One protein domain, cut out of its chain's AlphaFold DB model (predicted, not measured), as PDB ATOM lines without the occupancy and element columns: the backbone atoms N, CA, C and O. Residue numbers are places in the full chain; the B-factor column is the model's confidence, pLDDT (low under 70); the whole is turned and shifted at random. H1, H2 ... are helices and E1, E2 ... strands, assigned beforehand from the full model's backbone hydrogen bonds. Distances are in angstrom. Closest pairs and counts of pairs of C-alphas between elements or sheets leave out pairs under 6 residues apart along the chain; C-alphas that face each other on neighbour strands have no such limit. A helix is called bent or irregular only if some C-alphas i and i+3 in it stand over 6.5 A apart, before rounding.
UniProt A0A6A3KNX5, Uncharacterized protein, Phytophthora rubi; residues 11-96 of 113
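This is residues 11 to 96 of the 113 residues of an uncharacterized protein of Phytophthora rubi (UniProt A0A6A3KNX5). A small, loose head of five short helices bears one long arm, the two-stranded hairpin of E2 and E3, which reaches away from the head and makes the length of the whole. In the head, H1, H2 and H3 form one group and H4 with H5 another, with few contacts between the groups; the short strand E1 leads from H3 toward the arm. The printed part has 86 residues, with five named helices and three named strands in the order H1 H2 H3 E1 E2 E3 H4 H5; the one sheet, E2 - E3, is antiparallel, and the class is mixed, helices and strands. The whole is loose, with a radius of gyration of the C-alphas of 15.3 A, and spans 52 by 22 by 21 A.

H1 is residues 15 to 21, 10.0 A long, and begins at C-alpha 15 (160.811, 191.918, 113.439). H2 is residues 23 to 27, 8.4 A, and is irregular, but only just: C-alphas 24 and 27 are 6.8 A apart. H3 is residues 29 to 35, 9.7 A. E1 is residues 39 to 41, 6.9 A. E2, residues 44 to 50, is 18.9 A long and ends at C-alpha 50 (193.310, 201.443, 107.066). E3, residues 57 to 64, is 20.0 A long. H4 is residues 66 to 74, 11.7 A, and H5 is residues 77 to 84, 10.2 A, ending at C-alpha 84 (171.941, 178.840, 110.520).

H1 and H2 only just touch, with 3 pairs of C-alphas within 8 A, and only at the corner; the closest C-alphas are those of Lys 19 and Leu 26, 6.8 A. H2 and H3 likewise only just touch, with 3 such pairs, only at the corner, closest at Leu 26 and Val 32, 6.5 A. H1 and H3 are close but not clearly touching, about perpendicular at 89 degrees, with the C-alphas of Arg 15 and Val 32 closest at 7.3 A. Residues 11 to 12 pair antiparallel with residues 39 to 40 of E1, which pairs with no named strand. E1 runs on into E2 across a break of 2 residues, at 62 degrees. E2 and E3 are a hairpin, antiparallel at 165 degrees; N 45 and O 63 are within hydrogen-bond range at 2.8 A, as are N 58 and O 49 at 2.9 A. E2 and H4 are apart. The closest C-alphas of E1 and H4 are those of Tyr 40 and Leu 73, 6.3 A. H4 and H5 touch at a steep tilt of 47 degrees, opposite ways, closest at the C-alphas of Leu 71 and Thr 80, 5.5 A. H2 and H5 are close but not clearly touching, with the C-alphas of Ile 25 and Met 83 closest at 7.5 A. In H1, H3, H4 and H5 every O i to N i+4 pair is within hydrogen-bond range; in H2 it is 0 of 1, beside 1 of 2 O i to N i+3 pairs.

The two C-alphas farthest apart are those of Glu 30 and Thr 53, 52.4 A. The printed part has no cut, and no link is long. Residues 85 to 96 hold no named element. The mean pLDDT of the printed part is 72.4; it is under 70 at residue 11, residues 20 to 21, 41 to 47, 59 to 66 and 85 to 96.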
ATOM      1  N   LEU A  11     172.368 192.660 121.038       67.75
ATOM      2  CA  LEU A  11     171.400 192.841 119.962       67.75
ATOM      3  C   LEU A  11     170.025 192.405 120.458       67.75
ATOM      4  O   LEU A  11     169.848 191.262 120.879       67.75
ATOM      5  N   GLN A  12     169.044 193.297 120.374       78.12
ATOM      6  CA  GLN A  12     167.650 192.918 120.555       78.12
ATOM      7  C   GLN A  12     167.080 192.427 119.224       78.12
ATOM      8  O   GLN A  12     167.186 193.105 118.196       78.12
ATOM      9  N   ILE A  13     166.453 191.254 119.235       78.94
ATOM     10  CA  ILE A  13     165.766 190.750 118.055       78.94
ATOM     11  C   ILE A  13     164.458 191.509 117.892       78.94
ATOM     12  O   ILE A  13     163.558 191.475 118.730       78.94
ATOM     13  N   SER A  14     164.361 192.195 116.763       79.44
ATOM     14  CA  SER A  14     163.150 192.855 116.310       79.44
ATOM     15  C   SER A  14     162.632 192.165 115.053       79.44
ATOM     16  O   SER A  14     163.366 191.459 114.353       79.44
ATOM     17  N   ARG A  15     161.372 192.425 114.697       79.88
ATOM     18  CA  ARG A  15     160.811 191.918 113.439       79.88
ATOM     19  C   ARG A  15     161.594 192.419 112.218       79.88
ATOM     20  O   ARG A  15     161.661 191.718 111.214       79.88
ATOM     21  N   THR A  16     162.209 193.602 112.285       75.88
ATOM     22  CA  THR A  16     163.073 194.116 111.209       75.88
ATOM     23  C   THR A  16     164.404 193.369 111.141       75.88
ATOM     24  O   THR A  16     164.852 193.070 110.035       75.88
ATOM     25  N   THR A  17     164.989 192.991 112.284       73.38
ATOM     26  CA  THR A  17     166.156 192.093 112.348       73.38
ATOM     27  C   THR A  17     165.836 190.758 111.683       73.38
ATOM     28  O   THR A  17     166.565 190.333 110.793       73.38
ATOM     29  N   ILE A  18     164.706 190.134 112.030       77.19
ATOM     30  CA  ILE A  18     164.278 188.867 111.419       77.19
ATOM     31  C   ILE A  18     164.096 189.035 109.908       77.19
ATOM     32  O   ILE A  18     164.653 188.259 109.142       77.19
ATOM     33  N   LYS A  19     163.417 190.097 109.453       77.94
ATOM     34  CA  LYS A  19     163.239 190.360 108.014       77.94
ATOM     35  C   LYS A  19     164.550 190.488 107.235       77.94
ATOM     36  O   LYS A  19     164.586 190.113 106.071       77.94
ATOM     37  N   ARG A  20     165.593 191.059 107.843       69.19
ATOM     38  CA  ARG A  20     166.881 191.310 107.176       69.19
ATOM     39  C   ARG A  20     167.849 190.138 107.269       69.19
ATOM     40  O   ARG A  20     168.609 189.918 106.334       69.19
ATOM     41  N   VAL A  21     167.852 189.444 108.402       68.88
ATOM     42  CA  VAL A  21     168.870 188.444 108.749       68.88
ATOM     43  C   VAL A  21     168.341 187.025 108.570       68.88
ATOM     44  O   VAL A  21     169.054 186.175 108.058       68.88
ATOM     45  N   PHE A  22     167.077 186.783 108.919       73.50
ATOM     46  CA  PHE A  22     166.437 185.467 108.873       73.50
ATOM     47  C   PHE A  22     165.102 185.530 108.102       73.50
ATOM     48  O   PHE A  22     164.046 185.212 108.656       73.50
ATOM     49  N   PRO A  23     165.087 185.987 106.834       75.75
ATOM     50  CA  PRO A  23     163.836 186.166 106.095       75.75
ATOM     51  C   PRO A  23     163.048 184.857 105.932       75.75
ATOM     52  O   PRO A  23     161.827 184.885 105.804       75.75
ATOM     53  N   HIS A  24     163.721 183.706 105.979       77.25
ATOM     54  CA  HIS A  24     163.123 182.379 105.845       77.25
ATOM     55  C   HIS A  24     162.230 181.969 107.019       77.25
ATOM     56  O   HIS A  24     161.292 181.204 106.810       77.25
ATOM     57  N   ILE A  25     162.474 182.480 108.232       78.38
ATOM     58  CA  ILE A  25     161.622 182.170 109.393       78.38
ATOM     59  C   ILE A  25     160.408 183.096 109.501       78.38
ATOM     60  O   ILE A  25     159.583 182.896 110.380       78.38
ATOM     61  N   LEU A  26     160.251 184.087 108.614       82.38
ATOM     62  CA  LEU A  26     159.097 184.999 108.652       82.38
ATOM     63  C   LEU A  26     157.749 184.290 108.496       82.38
ATOM     64  O   LEU A  26     156.741 184.831 108.938       82.38
ATOM     65  N   ASN A  27     157.736 183.116 107.862       83.38
ATOM     66  CA  ASN A  27     156.533 182.303 107.684       83.38
ATOM     67  C   ASN A  27     156.184 181.475 108.935       83.38
ATOM     68  O   ASN A  27     155.100 180.907 109.003       83.38
ATOM     69  N   ASP A  28     157.093 181.402 109.909       85.00
ATOM     70  CA  ASP A  28     156.936 180.684 111.174       85.00
ATOM     71  C   ASP A  28     156.572 181.698 112.277       85.00
ATOM     72  O   ASP A  28     157.419 182.158 113.043       85.00
ATOM     73  N   GLU A  29     155.311 182.150 112.285       86.12
ATOM     74  CA  GLU A  29     154.878 183.282 113.122       86.12
ATOM     75  C   GLU A  29     155.018 182.992 114.628       86.12
ATOM     76  O   GLU A  29     155.341 183.905 115.386       86.12
ATOM     77  N   GLU A  30     154.860 181.737 115.067       86.50
ATOM     78  CA  GLU A  30     155.111 181.344 116.463       86.50
ATOM     79  C   GLU A  30     156.578 181.568 116.851       86.50
ATOM     80  O   GLU A  30     156.864 182.206 117.870       86.50
ATOM     81  N   LEU A  31     157.515 181.129 116.004       81.56
ATOM     82  CA  LEU A  31     158.944 181.350 116.215       81.56
ATOM     83  C   LEU A  31     159.300 182.844 116.165       81.56
ATOM     84  O   LEU A  31     160.078 183.328 116.988       81.56
ATOM     85  N   VAL A  32     158.708 183.601 115.237       84.38
ATOM     86  CA  VAL A  32     158.916 185.054 115.124       84.38
ATOM     87  C   VAL A  32     158.472 185.773 116.394       84.38
ATOM     88  O   VAL A  32     159.230 186.588 116.921       84.38
ATOM     89  N   GLN A  33     157.274 185.479 116.902       87.38
ATOM     90  CA  GLN A  33     156.757 186.090 118.130       87.38
ATOM     91  C   GLN A  33     157.608 185.726 119.346       87.38
ATOM     92  O   GLN A  33     157.886 186.588 120.175       87.38
ATOM     93  N   TRP A  34     158.080 184.480 119.426       85.19
ATOM     94  CA  TRP A  34     158.944 184.030 120.515       85.19
ATOM     95  C   TRP A  34     160.332 184.694 120.502       85.19
ATOM     96  O   TRP A  34     160.930 184.926 121.557       85.19
ATOM     97  N   LEU A  35     160.854 185.012 119.315       79.81
ATOM     98  CA  LEU A  35     162.150 185.669 119.144       79.81
ATOM     99  C   LEU A  35     162.104 187.174 119.415       79.81
ATOM    100  O   LEU A  35     163.090 187.735 119.898       79.81
ATOM    101  N   ILE A  36     160.994 187.842 119.095       84.62
ATOM    102  CA  ILE A  36     160.866 189.290 119.271       84.62
ATOM    103  C   ILE A  36     161.067 189.667 120.745       84.62
ATOM    104  O   ILE A  36     160.455 189.114 121.653       84.62
ATOM    105  N   GLY A  37     161.938 190.646 120.984       78.12
ATOM    106  CA  GLY A  37     162.236 191.158 122.320       78.12
ATOM    107  C   GLY A  37     163.333 190.392 123.058       78.12
ATOM    108  O   GLY A  37     163.887 190.938 124.018       78.12
ATOM    109  N   LYS A  38     163.731 189.198 122.593       81.00
ATOM    110  CA  LYS A  38     164.916 188.526 123.131       81.00
ATOM    111  C   LYS A  38     166.165 189.333 122.817       81.00
ATOM    112  O   LYS A  38     166.309 189.916 121.741       81.00
ATOM    113  N   THR A  39     167.066 189.368 123.788       75.25
ATOM    114  CA  THR A  39     168.337 190.078 123.679       75.25
ATOM    115  C   THR A  39     169.451 189.056 123.718       75.25
ATOM    116  O   THR A  39     169.414 188.143 124.540       75.25
ATOM    117  N   TYR A  40     170.425 189.205 122.836       72.50
ATOM    118  CA  TYR A  40     171.545 188.291 122.747       72.50
ATOM    119  C   TYR A  40     172.867 189.058 122.694       72.50
ATOM    120  O   TYR A  40     172.972 190.092 122.033       72.50
ATOM    121  N   SER A  41     173.862 188.545 123.411       67.81
ATOM    122  CA  SER A  41     175.203 189.116 123.502       67.81
ATOM    123  C   SER A  41     176.166 188.285 122.670       67.81
ATOM    124  O   SER A  41     176.503 187.180 123.080       67.81
ATOM    125  N   PHE A  42     176.647 188.818 121.547       66.06
ATOM    126  CA  PHE A  42     177.696 188.173 120.751       66.06
ATOM    127  C   PHE A  42     179.046 188.796 121.034       66.06
ATOM    128  O   PHE A  42     179.186 190.005 121.229       66.06
ATOM    129  N   SER A  43     180.063 187.951 120.924       64.06
ATOM    130  CA  SER A  43     181.404 188.417 120.614       64.06
ATOM    131  C   SER A  43     181.535 188.558 119.098       64.06
ATOM    132  O   SER A  43     181.276 187.611 118.358       64.06
ATOM    133  N   PHE A  44     181.946 189.738 118.636       63.72
ATOM    134  CA  PHE A  44     182.361 189.945 117.252       63.72
ATOM    135  C   PHE A  44     183.786 190.476 117.189       63.72
ATOM    136  O   PHE A  44     184.225 191.226 118.060       63.72
ATOM    137  N   THR A  45     184.496 190.101 116.133       65.88
ATOM    138  CA  THR A  45     185.786 190.689 115.775       65.88
ATOM    139  C   THR A  45     185.578 191.599 114.580       65.88
ATOM    140  O   THR A  45     185.197 191.130 113.513       65.88
ATOM    141  N   LEU A  46     185.837 192.890 114.751       66.19
ATOM    142  CA  LEU A  46     185.842 193.851 113.654       66.19
ATOM    143  C   LEU A  46     187.284 194.084 113.208       66.19
ATOM    144  O   LEU A  46     188.122 194.481 114.016       66.19
ATOM    145  N   ILE A  47     187.563 193.856 111.934       69.94
ATOM    146  CA  ILE A  47     188.852 194.134 111.308       69.94
ATOM    147  C   ILE A  47     188.647 195.341 110.398       69.94
ATOM    148  O   ILE A  47     187.934 195.258 109.403       69.94
ATOM    149  N   ALA A  48     189.248 196.474 110.755       71.44
ATOM    150  CA  ALA A  48     189.265 197.662 109.912       71.44
ATOM    151  C   ALA A  48     190.605 197.736 109.174       71.44
ATOM    152  O   ALA A  48     191.664 197.763 109.801       71.44
ATOM    153  N   TYR A  49     190.549 197.787 107.850       73.44
ATOM    154  CA  TYR A  49     191.704 197.988 106.991       73.44
ATOM    155  C   TYR A  49     191.856 199.481 106.737       73.44
ATOM    156  O   TYR A  49     190.951 200.131 106.206       73.44
ATOM    157  N   VAL A  50     192.994 200.019 107.159       79.81
ATOM    158  CA  VAL A  50     193.310 201.443 107.066       79.81
ATOM    159  C   VAL A  50     194.366 201.635 105.994       79.81
ATOM    160  O   VAL A  50     195.386 200.946 105.987       79.81
ATOM    161  N   ASP A  51     194.119 202.573 105.089       81.00
ATOM    162  CA  ASP A  51     195.101 203.002 104.109       81.00
ATOM    163  C   ASP A  51     196.225 203.725 104.857       81.00
ATOM    164  O   ASP A  51     195.998 204.725 105.541       81.00
ATOM    165  N   ALA A  52     197.444 203.199 104.754       80.94
ATOM    166  CA  ALA A  52     198.589 203.698 105.512       80.94
ATOM    167  C   ALA A  52     198.998 205.136 105.135       80.94
ATOM    168  O   ALA A  52     199.697 205.794 105.901       80.94
ATOM    169  N   THR A  53     198.569 205.621 103.970       82.75
ATOM    170  CA  THR A  53     198.967 206.911 103.400       82.75
ATOM    171  C   THR A  53     197.959 208.002 103.738       82.75
ATOM    172  O   THR A  53     198.333 209.120 104.081       82.75
ATOM    173  N   THR A  54     196.668 207.684 103.656       84.94
ATOM    174  CA  THR A  54     195.566 208.625 103.915       84.94
ATOM    175  C   THR A  54     195.003 208.507 105.332       84.94
ATOM    176  O   THR A  54     194.253 209.379 105.765       84.94
ATOM    177  N   GLY A  55     195.314 207.421 106.048       79.31
ATOM    178  CA  GLY A  55     194.739 207.102 107.357       79.31
ATOM    179  C   GLY A  55     193.249 206.747 107.310       79.31
ATOM    180  O   GLY A  55     192.614 206.635 108.358       79.31
ATOM    181  N   SER A  56     192.675 206.586 106.115       72.12
ATOM    182  CA  SER A  56     191.247 206.322 105.933       72.12
ATOM    183  C   SER A  56     190.949 204.825 105.954       72.12
ATOM    184  O   SER A  56     191.697 204.022 105.399       72.12
ATOM    185  N   VAL A  57     189.839 204.436 106.583       74.12
ATOM    186  CA  VAL A  57     189.352 203.050 106.540       74.12
ATOM    187  C   VAL A  57     188.783 202.782 105.148       74.12
ATOM    188  O   VAL A  57     187.831 203.447 104.746       74.12
ATOM    189  N   PHE A  58     189.347 201.815 104.424       75.50
ATOM    190  CA  PHE A  58     188.900 201.457 103.069       75.50
ATOM    191  C   PHE A  58     188.168 200.112 103.007       75.50
ATOM    192  O   PHE A  58     187.508 199.813 102.015       75.50
ATOM    193  N   GLN A  59     188.267 199.297 104.060       64.94
ATOM    194  CA  GLN A  59     187.532 198.042 104.175       64.94
ATOM    195  C   GLN A  59     187.273 197.716 105.643       64.94
ATOM    196  O   GLN A  59     188.093 197.995 106.519       64.94
ATOM    197  N   ILE A  60     186.115 197.128 105.913       63.06
ATOM    198  CA  ILE A  60     185.737 196.627 107.228       63.06
ATOM    199  C   ILE A  60     185.269 195.190 107.037       63.06
ATOM    200  O   ILE A  60     184.405 194.928 106.204       63.06
ATOM    201  N   GLU A  61     185.825 194.274 107.818       62.94
ATOM    202  CA  GLU A  61     185.363 192.894 107.914       62.94
ATOM    203  C   GLU A  61     184.841 192.633 109.320       62.94
ATOM    204  O   GLU A  61     185.488 192.978 110.311       62.94
ATOM    205  N   SER A  62     183.675 192.001 109.417       62.12
ATOM    206  CA  SER A  62     183.124 191.555 110.692       62.12
ATOM    207  C   SER A  62     183.151 190.034 110.754       62.12
ATOM    208  O   SER A  62     182.648 189.352 109.862       62.12
ATOM    209  N   LYS A  63     183.740 189.490 111.818       65.38
ATOM    210  CA  LYS A  63     183.686 188.065 112.137       65.38
ATOM    211  C   LYS A  63     182.788 187.849 113.341       65.38
ATOM    212  O   LYS A  63     183.056 188.382 114.417       65.38
ATOM    213  N   VAL A  64     181.731 187.070 113.151       67.25
ATOM    214  CA  VAL A  64     180.748 186.743 114.187       67.25
ATOM    215  C   VAL A  64     180.550 185.241 114.168       67.25
ATOM    216  O   VAL A  64     180.168 184.697 113.133       67.25
ATOM    217  N   ASP A  65     180.760 184.582 115.306       68.19
ATOM    218  CA  ASP A  65     180.326 183.196 115.482       68.19
ATOM    219  C   ASP A  65     178.818 183.181 115.754       68.19
ATOM    220  O   ASP A  65     178.353 183.238 116.894       68.19
ATOM    221  N   LEU A  66     178.047 183.182 114.667       68.88
ATOM    222  CA  LEU A  66     176.592 183.199 114.726       68.88
ATOM    223  C   LEU A  66     176.016 181.886 115.271       68.88
ATOM    224  O   LEU A  66     174.956 181.891 115.890       68.88
ATOM    225  N   THR A  67     176.674 180.759 115.024       71.31
ATOM    226  CA  THR A  67     176.137 179.451 115.399       71.31
ATOM    227  C   THR A  67     176.119 179.302 116.911       71.31
ATOM    228  O   THR A  67     175.069 179.006 117.479       71.31
ATOM    229  N   SER A  68     177.247 179.585 117.569       73.06
ATOM    230  CA  SER A  68     177.330 179.576 119.034       73.06
ATOM    231  C   SER A  68     176.368 180.601 119.638       73.06
ATOM    232  O   SER A  68     175.672 180.328 120.612       73.06
ATOM    233  N   ALA A  69     176.254 181.756 118.986       72.50
ATOM    234  CA  ALA A  69     175.344 182.815 119.374       72.50
ATOM    235  C   ALA A  69     173.864 182.429 119.370       72.50
ATOM    236  O   ALA A  69     173.124 182.692 120.320       72.50
ATOM    237  N   LEU A  70     173.425 181.818 118.279       74.44
ATOM    238  CA  LEU A  70     172.058 181.352 118.139       74.44
ATOM    239  C   LEU A  70     171.796 180.170 119.064       74.44
ATOM    240  O   LEU A  70     170.727 180.124 119.660       74.44
ATOM    241  N   LEU A  71     172.761 179.270 119.256       77.56
ATOM    242  CA  LEU A  71     172.601 178.154 120.183       77.56
ATOM    243  C   LEU A  71     172.359 178.631 121.620       77.56
ATOM    244  O   LEU A  71     171.413 178.171 122.258       77.56
ATOM    245  N   ASP A  72     173.144 179.599 122.095       77.44
ATOM    246  CA  ASP A  72     172.967 180.201 123.422       77.44
ATOM    247  C   ASP A  72     171.589 180.865 123.579       77.44
ATOM    248  O   ASP A  72     170.963 180.807 124.642       77.44
ATOM    249  N   LEU A  73     171.100 181.507 122.516       76.88
ATOM    250  CA  LEU A  73     169.830 182.226 122.524       76.88
ATOM    251  C   LEU A  73     168.612 181.299 122.456       76.88
ATOM    252  O   LEU A  73     167.605 181.519 123.139       76.88
ATOM    253  N   LEU A  74     168.679 180.324 121.556       80.00
ATOM    254  CA  LEU A  74     167.573 179.442 121.219       80.00
ATOM    255  C   LEU A  74     167.463 178.305 122.227       80.00
ATOM    256  O   LEU A  74     166.362 177.826 122.474       80.00
ATOM    257  N   GLN A  75     168.599 177.891 122.801       79.81
ATOM    258  CA  GLN A  75     168.741 176.719 123.669       79.81
ATOM    259  C   GLN A  75     168.190 175.426 123.042       79.81
ATOM    260  O   GLN A  75     167.983 174.429 123.729       79.81
ATOM    261  N   ASP A  76     167.981 175.437 121.724       79.38
ATOM    262  CA  ASP A  76     167.479 174.328 120.931       79.38
ATOM    263  C   ASP A  76     168.383 174.169 119.696       79.38
ATOM    264  O   ASP A  76     168.405 175.045 118.819       79.38
ATOM    265  N   PRO A  77     169.151 173.071 119.607       77.88
ATOM    266  CA  PRO A  77     170.063 172.843 118.497       77.88
ATOM    267  C   PRO A  77     169.342 172.647 117.155       77.88
ATOM    268  O   PRO A  77     169.887 173.034 116.124       77.88
ATOM    269  N   PHE A  78     168.112 172.123 117.129       79.75
ATOM    270  CA  PHE A  78     167.349 171.946 115.889       79.75
ATOM    271  C   PHE A  78     166.840 173.284 115.347       79.75
ATOM    272  O   PHE A  78     166.957 173.556 114.150       79.75
ATOM    273  N   VAL A  79     166.342 174.157 116.227       74.81
ATOM    274  CA  VAL A  79     165.946 175.525 115.845       74.81
ATOM    275  C   VAL A  79     167.175 176.340 115.434       74.81
ATOM    276  O   VAL A  79     167.116 177.103 114.470       74.81
ATOM    277  N   THR A  80     168.314 176.122 116.098       78.94
ATOM    278  CA  THR A  80     169.596 176.750 115.747       78.94
ATOM    279  C   THR A  80     170.037 176.378 114.341       78.94
ATOM    280  O   THR A  80     170.306 177.269 113.539       78.94
ATOM    281  N   ILE A  81     170.047 175.088 114.004       74.75
ATOM    282  CA  ILE A  81     170.409 174.614 112.661       74.75
ATOM    283  C   ILE A  81     169.458 175.201 111.609       74.75
ATOM    284  O   ILE A  81     169.924 175.750 110.614       74.75
ATOM    285  N   LYS A  82     168.143 175.217 111.874       73.69
ATOM    286  CA  LYS A  82     167.135 175.840 110.992       73.69
ATOM    287  C   LYS A  82     167.391 177.341 110.768       73.69
ATOM    288  O   LYS A  82     167.113 177.870 109.690       73.69
ATOM    289  N   MET A  83     167.913 178.053 111.769       71.88
ATOM    290  CA  MET A  83     168.283 179.466 111.629       71.88
ATOM    291  C   MET A  83     169.604 179.656 110.874       71.88
ATOM    292  O   MET A  83     169.683 180.558 110.045       71.88
ATOM    293  N   VAL A  84     170.596 178.799 111.117       70.94
ATOM    294  CA  VAL A  84     171.941 178.840 110.520       70.94
ATOM    295  C   VAL A  84     171.919 178.455 109.035       70.94
ATOM    296  O   VAL A  84     172.418 179.222 108.212       70.94
ATOM    297  N   GLU A  85     171.296 177.329 108.666       63.75
ATOM    298  CA  GLU A  85     171.301 176.771 107.296       63.75
ATOM    299  C   GLU A  85     170.732 177.715 106.232       63.75
ATOM    300  O   GLU A  85     171.091 177.627 105.059       63.75
ATOM    301  N   ALA A  86     169.857 178.634 106.630       57.59
ATOM    302  CA  ALA A  86     169.199 179.557 105.715       57.59
ATOM    303  C   ALA A  86     169.707 181.007 105.820       57.59
ATOM    304  O   ALA A  86     169.207 181.893 105.123       57.59
ATOM    305  N   THR A  87     170.757 181.252 106.614       60.28
ATOM    306  CA  THR A  87     171.518 182.510 106.551       60.28
ATOM    307  C   THR A  87     172.605 182.446 105.484       60.28
ATOM    308  O   THR A  87     173.331 181.461 105.373       60.28
ATOM    309  N   LYS A  88     172.763 183.516 104.695       57.00
ATOM    310  CA  LYS A  88     173.925 183.639 103.806       57.00
ATOM    311  C   LYS A  88     175.173 183.823 104.662       57.00
ATOM    312  O   LYS A  88     175.328 184.852 105.319       57.00
ATOM    313  N   MET A  89     176.056 182.835 104.627       57.88
ATOM    314  CA  MET A  89     177.364 182.908 105.262       57.88
ATOM    315  C   MET A  89     178.439 183.293 104.250       57.88
ATOM    316  O   MET A  89     178.393 182.886 103.088       57.88
ATOM    317  N   SER A  90     179.423 184.072 104.686       54.91
ATOM    318  CA  SER A  90     180.652 184.275 103.934       54.91
ATOM    319  C   SER A  90     181.486 182.991 103.960       54.91
ATOM    320  O   SER A  90     181.297 182.119 104.809       54.91
ATOM    321  N   LYS A  91     182.472 182.889 103.062       46.06
ATOM    322  CA  LYS A  91     183.419 181.756 102.994       46.06
ATOM    323  C   LYS A  91     184.169 181.470 104.309       46.06
ATOM    324  O   LYS A  91     184.787 180.423 104.437       46.06
ATOM    325  N   HIS A  92     184.130 182.399 105.265       49.59
ATOM    326  CA  HIS A  92     184.758 182.284 106.581       49.59
ATOM    327  C   HIS A  92     183.766 181.932 107.705       49.59
ATOM    328  O   HIS A  92     184.150 181.979 108.868       49.59
ATOM    329  N   GLY A  93     182.506 181.610 107.383       46.28
ATOM    330  CA  GLY A  93     181.475 181.262 108.367       46.28
ATOM    331  C   GLY A  93     180.802 182.462 109.045       46.28
ATOM    332  O   GLY A  93     180.115 182.284 110.044       46.28
ATOM    333  N   ASN A  94     180.979 183.680 108.517       51.47
ATOM    334  CA  ASN A  94     180.369 184.892 109.081       51.47
ATOM    335  C   ASN A  94     179.025 185.201 108.427       51.47
ATOM    336  O   ASN A  94     178.822 184.902 107.255       51.47
ATOM    337  N   LEU A  95     178.134 185.873 109.151       53.22
ATOM    338  CA  LEU A  95     176.832 186.295 108.637       53.22
ATOM    339  C   LEU A  95     176.984 187.454 107.637       53.22
ATOM    340  O   LEU A  95     177.419 188.541 108.013       53.22
ATOM    341  N   LEU A  96     176.573 187.249 106.384       52.88
ATOM    342  CA  LEU A  96     176.463 188.323 105.399       52.88
ATOM    343  C   LEU A  96     175.147 189.072 105.627       52.88
ATOM    344  O   LEU A  96     174.074 188.622 105.221       52.88
TER     345      LEU A  96